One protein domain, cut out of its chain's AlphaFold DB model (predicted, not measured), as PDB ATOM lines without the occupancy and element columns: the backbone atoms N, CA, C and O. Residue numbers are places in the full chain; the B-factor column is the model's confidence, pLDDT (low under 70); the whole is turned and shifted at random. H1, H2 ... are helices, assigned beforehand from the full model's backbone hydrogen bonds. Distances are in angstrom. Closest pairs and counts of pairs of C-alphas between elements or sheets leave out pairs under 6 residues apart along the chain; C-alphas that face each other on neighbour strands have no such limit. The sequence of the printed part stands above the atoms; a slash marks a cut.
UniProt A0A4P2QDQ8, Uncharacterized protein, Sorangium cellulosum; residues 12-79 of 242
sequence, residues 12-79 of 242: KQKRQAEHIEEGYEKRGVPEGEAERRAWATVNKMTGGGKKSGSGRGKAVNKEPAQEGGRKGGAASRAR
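Overview. This is residues 12 to 79 of the 242 residues of an uncharacterized protein of Sorangium cellulosum (UniProt A0A4P2QDQ8). Picture a helical hairpin, H1 and H2, with a third helix, H3, that meets the far end of H2 at a corner and sticks out from there as an arm, residues 66 to 79 standing free. A long loop, residues 47 to 62, joins H2 to H3. The printed part has 68 residues with three named helices, in the order H1, H2, H3, and no named strand; the class is all helix. The whole is only just loose, close to compact, with a radius of gyration of the C-alphas of 13.5 A, and it is flat, spanning 44 by 28 by 15 A.

Along the chain. Find C-alpha 12 at (-48.095, 50.720, 15.150); from there H1 runs 20.0 A through residues 12 to 25. Next look at C-alpha 31 at (-43.361, 31.930, 10.193), where H2, residues 31 to 46, begins its 22.1 A. H3 holds residues 63 to 78, runs 22.3 A and ends at C-alpha 78, (-19.963, 49.341, -2.178).

Arrangement. H1 and H2 form a helical hairpin and touch, the closest C-alphas being those of Glu 21 and Ala 34, 4.8 A apart. They run opposite ways at a steep tilt of 42 degrees. H2, with residues 41 to 45 alone, touches residues 63 to 64 of H3; the closest C-alphas, of Met 45 and Pro 64, are 6.9 A apart. These two run opposite ways at a steep tilt of 69.7 degrees, only just short of about perpendicular. H1 and H3 are apart. In H1, H2 and H3 every O i to N i+4 pair is within hydrogen-bond range.

Size, cuts and confidence. The two C-alphas farthest apart, those of Ser 52 and Arg 79, are 44.3 A apart. The link from H1 to H2 is tight and that from H2 to H3 is long. The printed part has no cut, and no printed residue is under 70 in pLDDT.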
ATOM      1  N   LYS A  12     -49.363  50.422  15.829       92.38
ATOM      2  CA  LYS A  12     -48.095  50.720  15.150       92.38
ATOM      3  C   LYS A  12     -47.041  49.632  15.373       92.38
ATOM      4  O   LYS A  12     -46.335  49.294  14.434       92.38
ATOM      5  N   GLN A  13     -46.936  49.097  16.591       93.62
ATOM      6  CA  GLN A  13     -45.997  48.012  16.899       93.62
ATOM      7  C   GLN A  13     -46.379  46.713  16.185       93.62
ATOM      8  O   GLN A  13     -45.487  46.053  15.671       93.62
ATOM      9  N   LYS A  14     -47.679  46.395  16.100       93.25
ATOM     10  CA  LYS A  14     -48.184  45.221  15.367       93.25
ATOM     11  C   LYS A  14     -47.829  45.288  13.878       93.25
ATOM     12  O   LYS A  14     -47.085  44.440  13.414       93.25
ATOM     13  N   ARG A  15     -48.182  46.387  13.197       95.56
ATOM     14  CA  ARG A  15     -47.806  46.604  11.784       95.56
ATOM     15  C   ARG A  15     -46.298  46.567  11.545       95.56
ATOM     16  O   ARG A  15     -45.833  46.115  10.509       95.56
ATOM     17  N   GLN A  16     -45.516  47.099  12.485       93.19
ATOM     18  CA  GLN A  16     -44.061  47.057  12.376       93.19
ATOM     19  C   GLN A  16     -43.528  45.626  12.513       93.19
ATOM     20  O   GLN A  16     -42.593  45.277  11.801       93.19
ATOM     21  N   ALA A  17     -44.090  44.823  13.420       94.12
ATOM     22  CA  ALA A  17     -43.728  43.418  13.555       94.12
ATOM     23  C   ALA A  17     -44.089  42.645  12.278       94.12
ATOM     24  O   ALA A  17     -43.197  42.038  11.702       94.12
ATOM     25  N   GLU A  18     -45.319  42.792  11.780       94.38
ATOM     26  CA  GLU A  18     -45.800  42.162  10.537       94.38
ATOM     27  C   GLU A  18     -44.878  42.477   9.344       94.38
ATOM     28  O   GLU A  18     -44.418  41.582   8.646       94.38
ATOM     29  N   HIS A  19     -44.487  43.742   9.149       95.44
ATOM     30  CA  HIS A  19     -43.556  44.098   8.068       95.44
ATOM     31  C   HIS A  19     -42.150  43.498   8.221       95.44
ATOM     32  O   HIS A  19     -41.448  43.293   7.228       95.44
ATOM     33  N   ILE A  20     -41.685  43.278   9.452       93.69
ATOM     34  CA  ILE A  20     -40.375  42.664   9.694       93.69
ATOM     35  C   ILE A  20     -40.458  41.150   9.477       93.69
ATOM     36  O   ILE A  20     -39.543  40.578   8.886       93.69
ATOM     37  N   GLU A  21     -41.538  40.531   9.944       94.88
ATOM     38  CA  GLU A  21     -41.885  39.119   9.775       94.88
ATOM     39  C   GLU A  21     -41.985  38.748   8.298       94.88
ATOM     40  O   GLU A  21     -41.200  37.918   7.844       94.88
ATOM     41  N   GLU A  22     -42.784  39.482   7.522       94.31
ATOM     42  CA  GLU A  22     -42.903  39.316   6.069       94.31
ATOM     43  C   GLU A  22     -41.519  39.380   5.388       94.31
ATOM     44  O   GLU A  22     -41.205  38.645   4.451       94.31
ATOM     45  N   GLY A  23     -40.627  40.245   5.882       95.00
ATOM     46  CA  GLY A  23     -39.251  40.332   5.399       95.00
ATOM     47  C   GLY A  23     -38.372  39.125   5.758       95.00
ATOM     48  O   GLY A  23     -37.398  38.856   5.055       95.00
ATOM     49  N   TYR A  24     -38.636  38.423   6.860       94.75
ATOM     50  CA  TYR A  24     -37.954  37.175   7.228       94.75
ATOM     51  C   TYR A  24     -38.531  35.966   6.486       94.75
ATOM     52  O   TYR A  24     -37.749  35.145   6.012       94.75
ATOM     53  N   GLU A  25     -39.845  35.903   6.298       93.81
ATOM     54  CA  GLU A  25     -40.513  34.868   5.498       93.81
ATOM     55  C   GLU A  25     -40.052  34.893   4.045       93.81
ATOM     56  O   GLU A  25     -39.649  33.873   3.495       93.81
ATOM     57  N   LYS A  26     -39.964  36.087   3.444       94.75
ATOM     58  CA  LYS A  26     -39.390  36.267   2.098       94.75
ATOM     59  C   LYS A  26     -37.931  35.816   1.992       94.75
ATOM     60  O   LYS A  26     -37.440  35.591   0.891       94.75
ATOM     61  N   ARG A  27     -37.220  35.715   3.119       93.31
ATOM     62  CA  ARG A  27     -35.852  35.175   3.203       93.31
ATOM     63  C   ARG A  27     -35.822  33.673   3.518       93.31
ATOM     64  O   ARG A  27     -34.734  33.138   3.700       93.31
ATOM     65  N   GLY A  28     -36.978  33.011   3.582       95.00
ATOM     66  CA  GLY A  28     -37.120  31.576   3.828       95.00
ATOM     67  C   GLY A  28     -37.104  31.171   5.303       95.00
ATOM     68  O   GLY A  28     -36.912  29.998   5.603       95.00
ATOM     69  N   VAL A  29     -37.261  32.113   6.240       95.50
ATOM     70  CA  VAL A  29     -37.394  31.777   7.668       95.50
ATOM     71  C   VAL A  29     -38.831  31.311   7.933       95.50
ATOM     72  O   VAL A  29     -39.750  31.991   7.478       95.50
ATOM     73  N   PRO A  30     -39.052  30.208   8.673       95.75
ATOM     74  CA  PRO A  30     -40.400  29.753   9.009       95.75
ATOM     75  C   PRO A  30     -41.151  30.802   9.839       95.75
ATOM     76  O   PRO A  30     -40.549  31.460  10.692       95.75
ATOM     77  N   GLU A  31     -42.462  30.913   9.619       91.00
ATOM     78  CA  GLU A  31     -43.361  31.930  10.193       91.00
ATOM     79  C   GLU A  31     -43.148  32.127  11.702       91.00
ATOM     80  O   GLU A  31     -42.760  33.204  12.142       91.00
ATOM     81  N   GLY A  32     -43.229  31.064  12.510       90.88
ATOM     82  CA  GLY A  32     -43.064  31.187  13.966       90.88
ATOM     83  C   GLY A  32     -41.691  31.722  14.414       90.88
ATOM     84  O   GLY A  32     -41.565  32.359  15.468       90.88
ATOM     85  N   GLU A  33     -40.633  31.506  13.627       92.81
ATOM     86  CA  GLU A  33     -39.324  32.099  13.903       92.81
ATOM     87  C   GLU A  33     -39.199  33.528  13.354       92.81
ATOM     88  O   GLU A  33     -38.607  34.391  14.017       92.81
ATOM     89  N   ALA A  34     -39.776  33.798  12.183       94.25
ATOM     90  CA  ALA A  34     -39.882  35.132  11.608       94.25
ATOM     91  C   ALA A  34     -40.627  36.073  12.566       94.25
ATOM     92  O   ALA A  34     -40.088  37.119  12.949       94.25
ATOM     93  N   GLU A  35     -41.779  35.633  13.062       91.81
ATOM     94  CA  GLU A  35     -42.598  36.301  14.060       91.81
ATOM     95  C   GLU A  35     -41.792  36.588  15.337       91.81
ATOM     96  O   GLU A  35     -41.734  37.719  15.840       91.81
ATOM     97  N   ARG A  36     -41.093  35.570  15.863       92.56
ATOM     98  CA  ARG A  36     -40.232  35.712  17.048       92.56
ATOM     99  C   ARG A  36     -39.185  36.799  16.862       92.56
ATOM    100  O   ARG A  36     -38.997  37.630  17.757       92.56
ATOM    101  N   ARG A  37     -38.475  36.777  15.732       93.81
ATOM    102  CA  ARG A  37     -37.407  37.737  15.413       93.81
ATOM    103  C   ARG A  37     -37.976  39.142  15.208       93.81
ATOM    104  O   ARG A  37     -37.372  40.122  15.661       93.81
ATOM    105  N   ALA A  38     -39.151  39.247  14.594       93.88
ATOM    106  CA  ALA A  38     -39.856  40.502  14.387       93.88
ATOM    107  C   ALA A  38     -40.247  41.167  15.711       93.88
ATOM    108  O   ALA A  38     -39.825  42.294  15.994       93.88
ATOM    109  N   TRP A  39     -40.955  40.446  16.581       92.56
ATOM    110  CA  TRP A  39     -41.353  40.965  17.892       92.56
ATOM    111  C   TRP A  39     -40.161  41.256  18.801       92.56
ATOM    112  O   TRP A  39     -40.181  42.250  19.529       92.56
ATOM    113  N   ALA A  40     -39.092  40.458  18.738       92.50
ATOM    114  CA  ALA A  40     -37.857  40.750  19.465       92.50
ATOM    115  C   ALA A  40     -37.238  42.087  19.027       92.50
ATOM    116  O   ALA A  40     -36.813  42.878  19.871       92.50
ATOM    117  N   THR A  41     -37.243  42.380  17.723       92.06
ATOM    118  CA  THR A  41     -36.737  43.650  17.181       92.06
ATOM    119  C   THR A  41     -37.584  44.828  17.658       92.06
ATOM    120  O   THR A  41     -37.047  45.816  18.166       92.06
ATOM    121  N   VAL A  42     -38.912  44.711  17.574       92.62
ATOM    122  CA  VAL A  42     -39.839  45.745  18.061       92.62
ATOM    123  C   VAL A  42     -39.667  45.967  19.564       92.62
ATOM    124  O   VAL A  42     -39.608  47.115  20.014       92.62
ATOM    125  N   ASN A  43     -39.509  44.902  20.349       91.25
ATOM    126  CA  ASN A  43     -39.299  44.998  21.792       91.25
ATOM    127  C   ASN A  43     -37.955  45.629  22.137       91.25
ATOM    128  O   ASN A  43     -37.915  46.495  23.006       91.25
ATOM    129  N   LYS A  44     -36.881  45.298  21.415       90.19
ATOM    130  CA  LYS A  44     -35.571  45.942  21.591       90.19
ATOM    131  C   LYS A  44     -35.628  47.446  21.307       90.19
ATOM    132  O   LYS A  44     -34.988  48.226  22.005       90.19
ATOM    133  N   MET A  45     -36.424  47.864  20.320       89.81
ATOM    134  CA  MET A  45     -36.623  49.283  20.010       89.81
ATOM    135  C   MET A  45     -37.522  50.004  21.018       89.81
ATOM    136  O   MET A  45     -37.354  51.195  21.255       89.81
ATOM    137  N   THR A  46     -38.527  49.334  21.576       89.88
ATOM    138  CA  THR A  46     -39.600  50.012  22.327       89.88
ATOM    139  C   THR A  46     -39.614  49.730  23.824       89.88
ATOM    140  O   THR A  46     -40.333  50.418  24.543       89.88
ATOM    141  N   GLY A  47     -38.839  48.751  24.289       86.75
ATOM    142  CA  GLY A  47     -38.865  48.247  25.662       86.75
ATOM    143  C   GLY A  47     -40.065  47.344  25.976       86.75
ATOM    144  O   GLY A  47     -40.265  46.995  27.132       86.75
ATOM    145  N   GLY A  48     -40.880  46.982  24.975       90.06
ATOM    146  CA  GLY A  48     -42.083  46.155  25.127       90.06
ATOM    147  C   GLY A  48     -43.375  46.879  24.737       90.06
ATOM    148  O   GLY A  48     -43.369  47.864  23.994       90.06
ATOM    149  N   GLY A  49     -44.516  46.388  25.225       88.88
ATOM    150  CA  GLY A  49     -45.837  46.924  24.884       88.88
ATOM    151  C   GLY A  49     -45.993  48.395  25.266       88.88
ATOM    152  O   GLY A  49     -46.025  48.729  26.446       88.88
ATOM    153  N   LYS A  50     -46.111  49.296  24.278       89.31
ATOM    154  CA  LYS A  50     -46.279  50.737  24.544       89.31
ATOM    155  C   LYS A  50     -47.694  51.096  24.984       89.31
ATOM    156  O   LYS A  50     -47.881  52.170  25.553       89.31
ATOM    157  N   LYS A  51     -48.686  50.239  24.701       89.50
ATOM    158  CA  LYS A  51     -50.080  50.519  25.051       89.50
ATOM    159  C   LYS A  51     -50.258  50.401  26.550       89.50
ATOM    160  O   LYS A  51     -50.697  51.382  27.128       89.50
ATOM    161  N   SER A  52     -49.891  49.274  27.161       87.00
ATOM    162  CA  SER A  52     -50.055  49.023  28.606       87.00
ATOM    163  C   SER A  52     -48.997  48.113  29.237       87.00
ATOM    164  O   SER A  52     -49.180  47.680  30.366       87.00
ATOM    165  N   GLY A  53     -47.899  47.828  28.534       84.38
ATOM    166  CA  GLY A  53     -46.833  46.950  29.022       84.38
ATOM    167  C   GLY A  53     -45.554  47.692  29.416       84.38
ATOM    168  O   GLY A  53     -45.530  48.911  29.591       84.38
ATOM    169  N   SER A  54     -44.455  46.938  29.481       83.19
ATOM    170  CA  SER A  54     -43.128  47.390  29.934       83.19
ATOM    171  C   SER A  54     -42.505  48.522  29.102       83.19
ATOM    172  O   SER A  54     -41.596  49.206  29.566       83.19
ATOM    173  N   GLY A  55     -43.001  48.748  27.879       82.50
ATOM    174  CA  GLY A  55     -42.535  49.816  26.990       82.50
ATOM    175  C   GLY A  55     -43.257  51.155  27.176       82.50
ATOM    176  O   GLY A  55     -42.932  52.130  26.486       82.50
ATOM    177  N   ARG A  56     -44.263  51.235  28.059       88.25
ATOM    178  CA  ARG A  56     -45.001  52.478  28.328       88.25
ATOM    179  C   ARG A  56     -44.077  53.505  28.996       88.25
ATOM    180  O   ARG A  56     -43.317  53.182  29.899       88.25
ATOM    181  N   GLY A  57     -44.109  54.746  28.508       86.44
ATOM    182  CA  GLY A  57     -43.251  55.833  29.005       86.44
ATOM    183  C   GLY A  57     -41.763  55.706  28.645       86.44
ATOM    184  O   GLY A  57     -40.994  56.618  28.926       86.44
ATOM    185  N   LYS A  58     -41.336  54.618  27.987       87.12
ATOM    186  CA  LYS A  58     -39.947  54.437  27.553       87.12
ATOM    187  C   LYS A  58     -39.692  55.112  26.205       87.12
ATOM    188  O   LYS A  58     -40.465  54.962  25.243       87.12
ATOM    189  N   ALA A  59     -38.571  55.830  26.131       88.44
ATOM    190  CA  ALA A  59     -38.051  56.370  24.883       88.44
ATOM    191  C   ALA A  59     -37.759  55.235  23.889       88.44
ATOM    192  O   ALA A  59     -37.443  54.110  24.271       88.44
ATOM    193  N   VAL A  60     -37.913  55.521  22.595       88.81
ATOM    194  CA  VAL A  60     -37.618  54.535  21.548       88.81
ATOM    195  C   VAL A  60     -36.109  54.452  21.366       88.81
ATOM    196  O   VAL A  60     -35.474  55.446  21.014       88.81
ATOM    197  N   ASN A  61     -35.558  53.257  21.544       89.81
ATOM    198  CA  ASN A  61     -34.196  52.938  21.170       89.81
ATOM    199  C   ASN A  61     -34.092  52.852  19.637       89.81
ATOM    200  O   ASN A  61     -34.719  52.005  18.994       89.81
ATOM    201  N   LYS A  62     -33.307  53.761  19.053       89.94
ATOM    202  CA  LYS A  62     -33.083  53.850  17.605       89.94
ATOM    203  C   LYS A  62     -31.841  53.087  17.141       89.94
ATOM    204  O   LYS A  62     -31.663  52.980  15.932       89.94
ATOM    205  N   GLU A  63     -31.042  52.526  18.049       88.94
ATOM    206  CA  GLU A  63     -29.815  51.783  17.727       88.94
ATOM    207  C   GLU A  63     -30.035  50.720  16.634       88.94
ATOM    208  O   GLU A  63     -29.325  50.761  15.630       88.94
ATOM    209  N   PRO A  64     -31.068  49.844  16.700       85.06
ATOM    210  CA  PRO A  64     -31.260  48.828  15.659       85.06
ATOM    211  C   PRO A  64     -31.531  49.428  14.273       85.06
ATOM    212  O   PRO A  64     -31.085  48.897  13.255       85.06
ATOM    213  N   ALA A  65     -32.250  50.552  14.222       85.38
ATOM    214  CA  ALA A  65     -32.553  51.245  12.975       85.38
ATOM    215  C   ALA A  65     -31.314  51.957  12.410       85.38
ATOM    216  O   ALA A  65     -31.099  51.950  11.198       85.38
ATOM    217  N   GLN A  66     -30.487  52.545  13.279       89.19
ATOM    218  CA  GLN A  66     -29.236  53.189  12.884       89.19
ATOM    219  C   GLN A  66     -28.227  52.169  12.359       89.19
ATOM    220  O   GLN A  66     -27.630  52.387  11.306       89.19
ATOM    221  N   GLU A  67     -28.082  51.030  13.035       88.88
ATOM    222  CA  GLU A  67     -27.176  49.971  12.603       88.88
ATOM    223  C   GLU A  67     -27.612  49.368  11.259       88.88
ATOM    224  O   GLU A  67     -26.796  49.233  10.343       88.88
ATOM    225  N   GLY A  68     -28.909  49.080  11.098       87.56
ATOM    226  CA  GLY A  68     -29.469  48.626   9.825       87.56
ATOM    227  C   GLY A  68     -29.259  49.644   8.698       87.56
ATOM    228  O   GLY A  68     -28.825  49.279   7.605       87.56
ATOM    229  N   GLY A  69     -29.480  50.931   8.982       90.00
ATOM    230  CA  GLY A  69     -29.231  52.023   8.040       90.00
ATOM    231  C   GLY A  69     -27.758  52.146   7.649       90.00
ATOM    232  O   GLY A  69     -27.447  52.298   6.468       90.00
ATOM    233  N   ARG A  70     -26.837  52.006   8.608       91.69
ATOM    234  CA  ARG A  70     -25.391  52.036   8.355       91.69
ATOM    235  C   ARG A  70     -24.958  50.873   7.466       91.69
ATOM    236  O   ARG A  70     -24.257  51.103   6.482       91.69
ATOM    237  N   LYS A  71     -25.412  49.649   7.759       90.69
ATOM    238  CA  LYS A  71     -25.110  48.451   6.952       90.69
ATOM    239  C   LYS A  71     -25.693  48.558   5.540       90.69
ATOM    240  O   LYS A  71     -24.976  48.348   4.565       90.69
ATOM    241  N   GLY A  72     -26.958  48.960   5.412       88.94
ATOM    242  CA  GLY A  72     -27.606  49.158   4.111       88.94
ATOM    243  C   GLY A  72     -26.975  50.288   3.287       88.94
ATOM    244  O   GLY A  72     -26.808  50.162   2.071       88.94
ATOM    245  N   GLY A  73     -26.566  51.374   3.946       89.69
ATOM    246  CA  GLY A  73     -25.846  52.486   3.329       89.69
ATOM    247  C   GLY A  73     -24.455  52.079   2.841       89.69
ATOM    248  O   GLY A  73     -24.090  52.393   1.708       89.69
ATOM    249  N   ALA A  74     -23.710  51.322   3.650       91.12
ATOM    250  CA  ALA A  74     -22.412  50.771   3.268       91.12
ATOM    251  C   ALA A  74     -22.531  49.827   2.061       91.12
ATOM    252  O   ALA A  74     -21.828  50.018   1.071       91.12
ATOM    253  N   ALA A  75     -23.484  48.889   2.083       89.12
ATOM    254  CA  ALA A  75     -23.748  47.994   0.955       89.12
ATOM    255  C   ALA A  75     -24.132  48.763  -0.322       89.12
ATOM    256  O   ALA A  75     -23.689  48.436  -1.421       89.12
ATOM    257  N   SER A  76     -24.918  49.835  -0.188       86.25
ATOM    258  CA  SER A  76     -25.277  50.694  -1.322       86.25
ATOM    259  C   SER A  76     -24.076  51.459  -1.881       86.25
ATOM    260  O   SER A  76     -23.980  51.633  -3.096       86.25
ATOM    261  N   ARG A  77     -23.147  51.891  -1.020       87.50
ATOM    262  CA  ARG A  77     -21.906  52.572  -1.418       87.50
ATOM    263  C   ARG A  77     -20.904  51.624  -2.078       87.50
ATOM    264  O   ARG A  77     -20.238  52.046  -3.017       87.50
ATOM    265  N   ALA A  78     -20.842  50.372  -1.628       90.75
ATOM    266  CA  ALA A  78     -19.963  49.341  -2.178       90.75
ATOM    267  C   ALA A  78     -20.306  48.950  -3.629       90.75
ATOM    268  O   ALA A  78     -19.484  48.357  -4.318       90.75
ATOM    269  N   ARG A  79     -21.503  49.298  -4.127       91.25
ATOM    270  CA  ARG A  79     -21.880  49.054  -5.527       91.25
ATOM    271  C   ARG A  79     -20.969  49.810  -6.510       91.25
ATOM    272  O   ARG A  79     -20.585  50.954  -6.225       91.25
TER     273      ARG A  79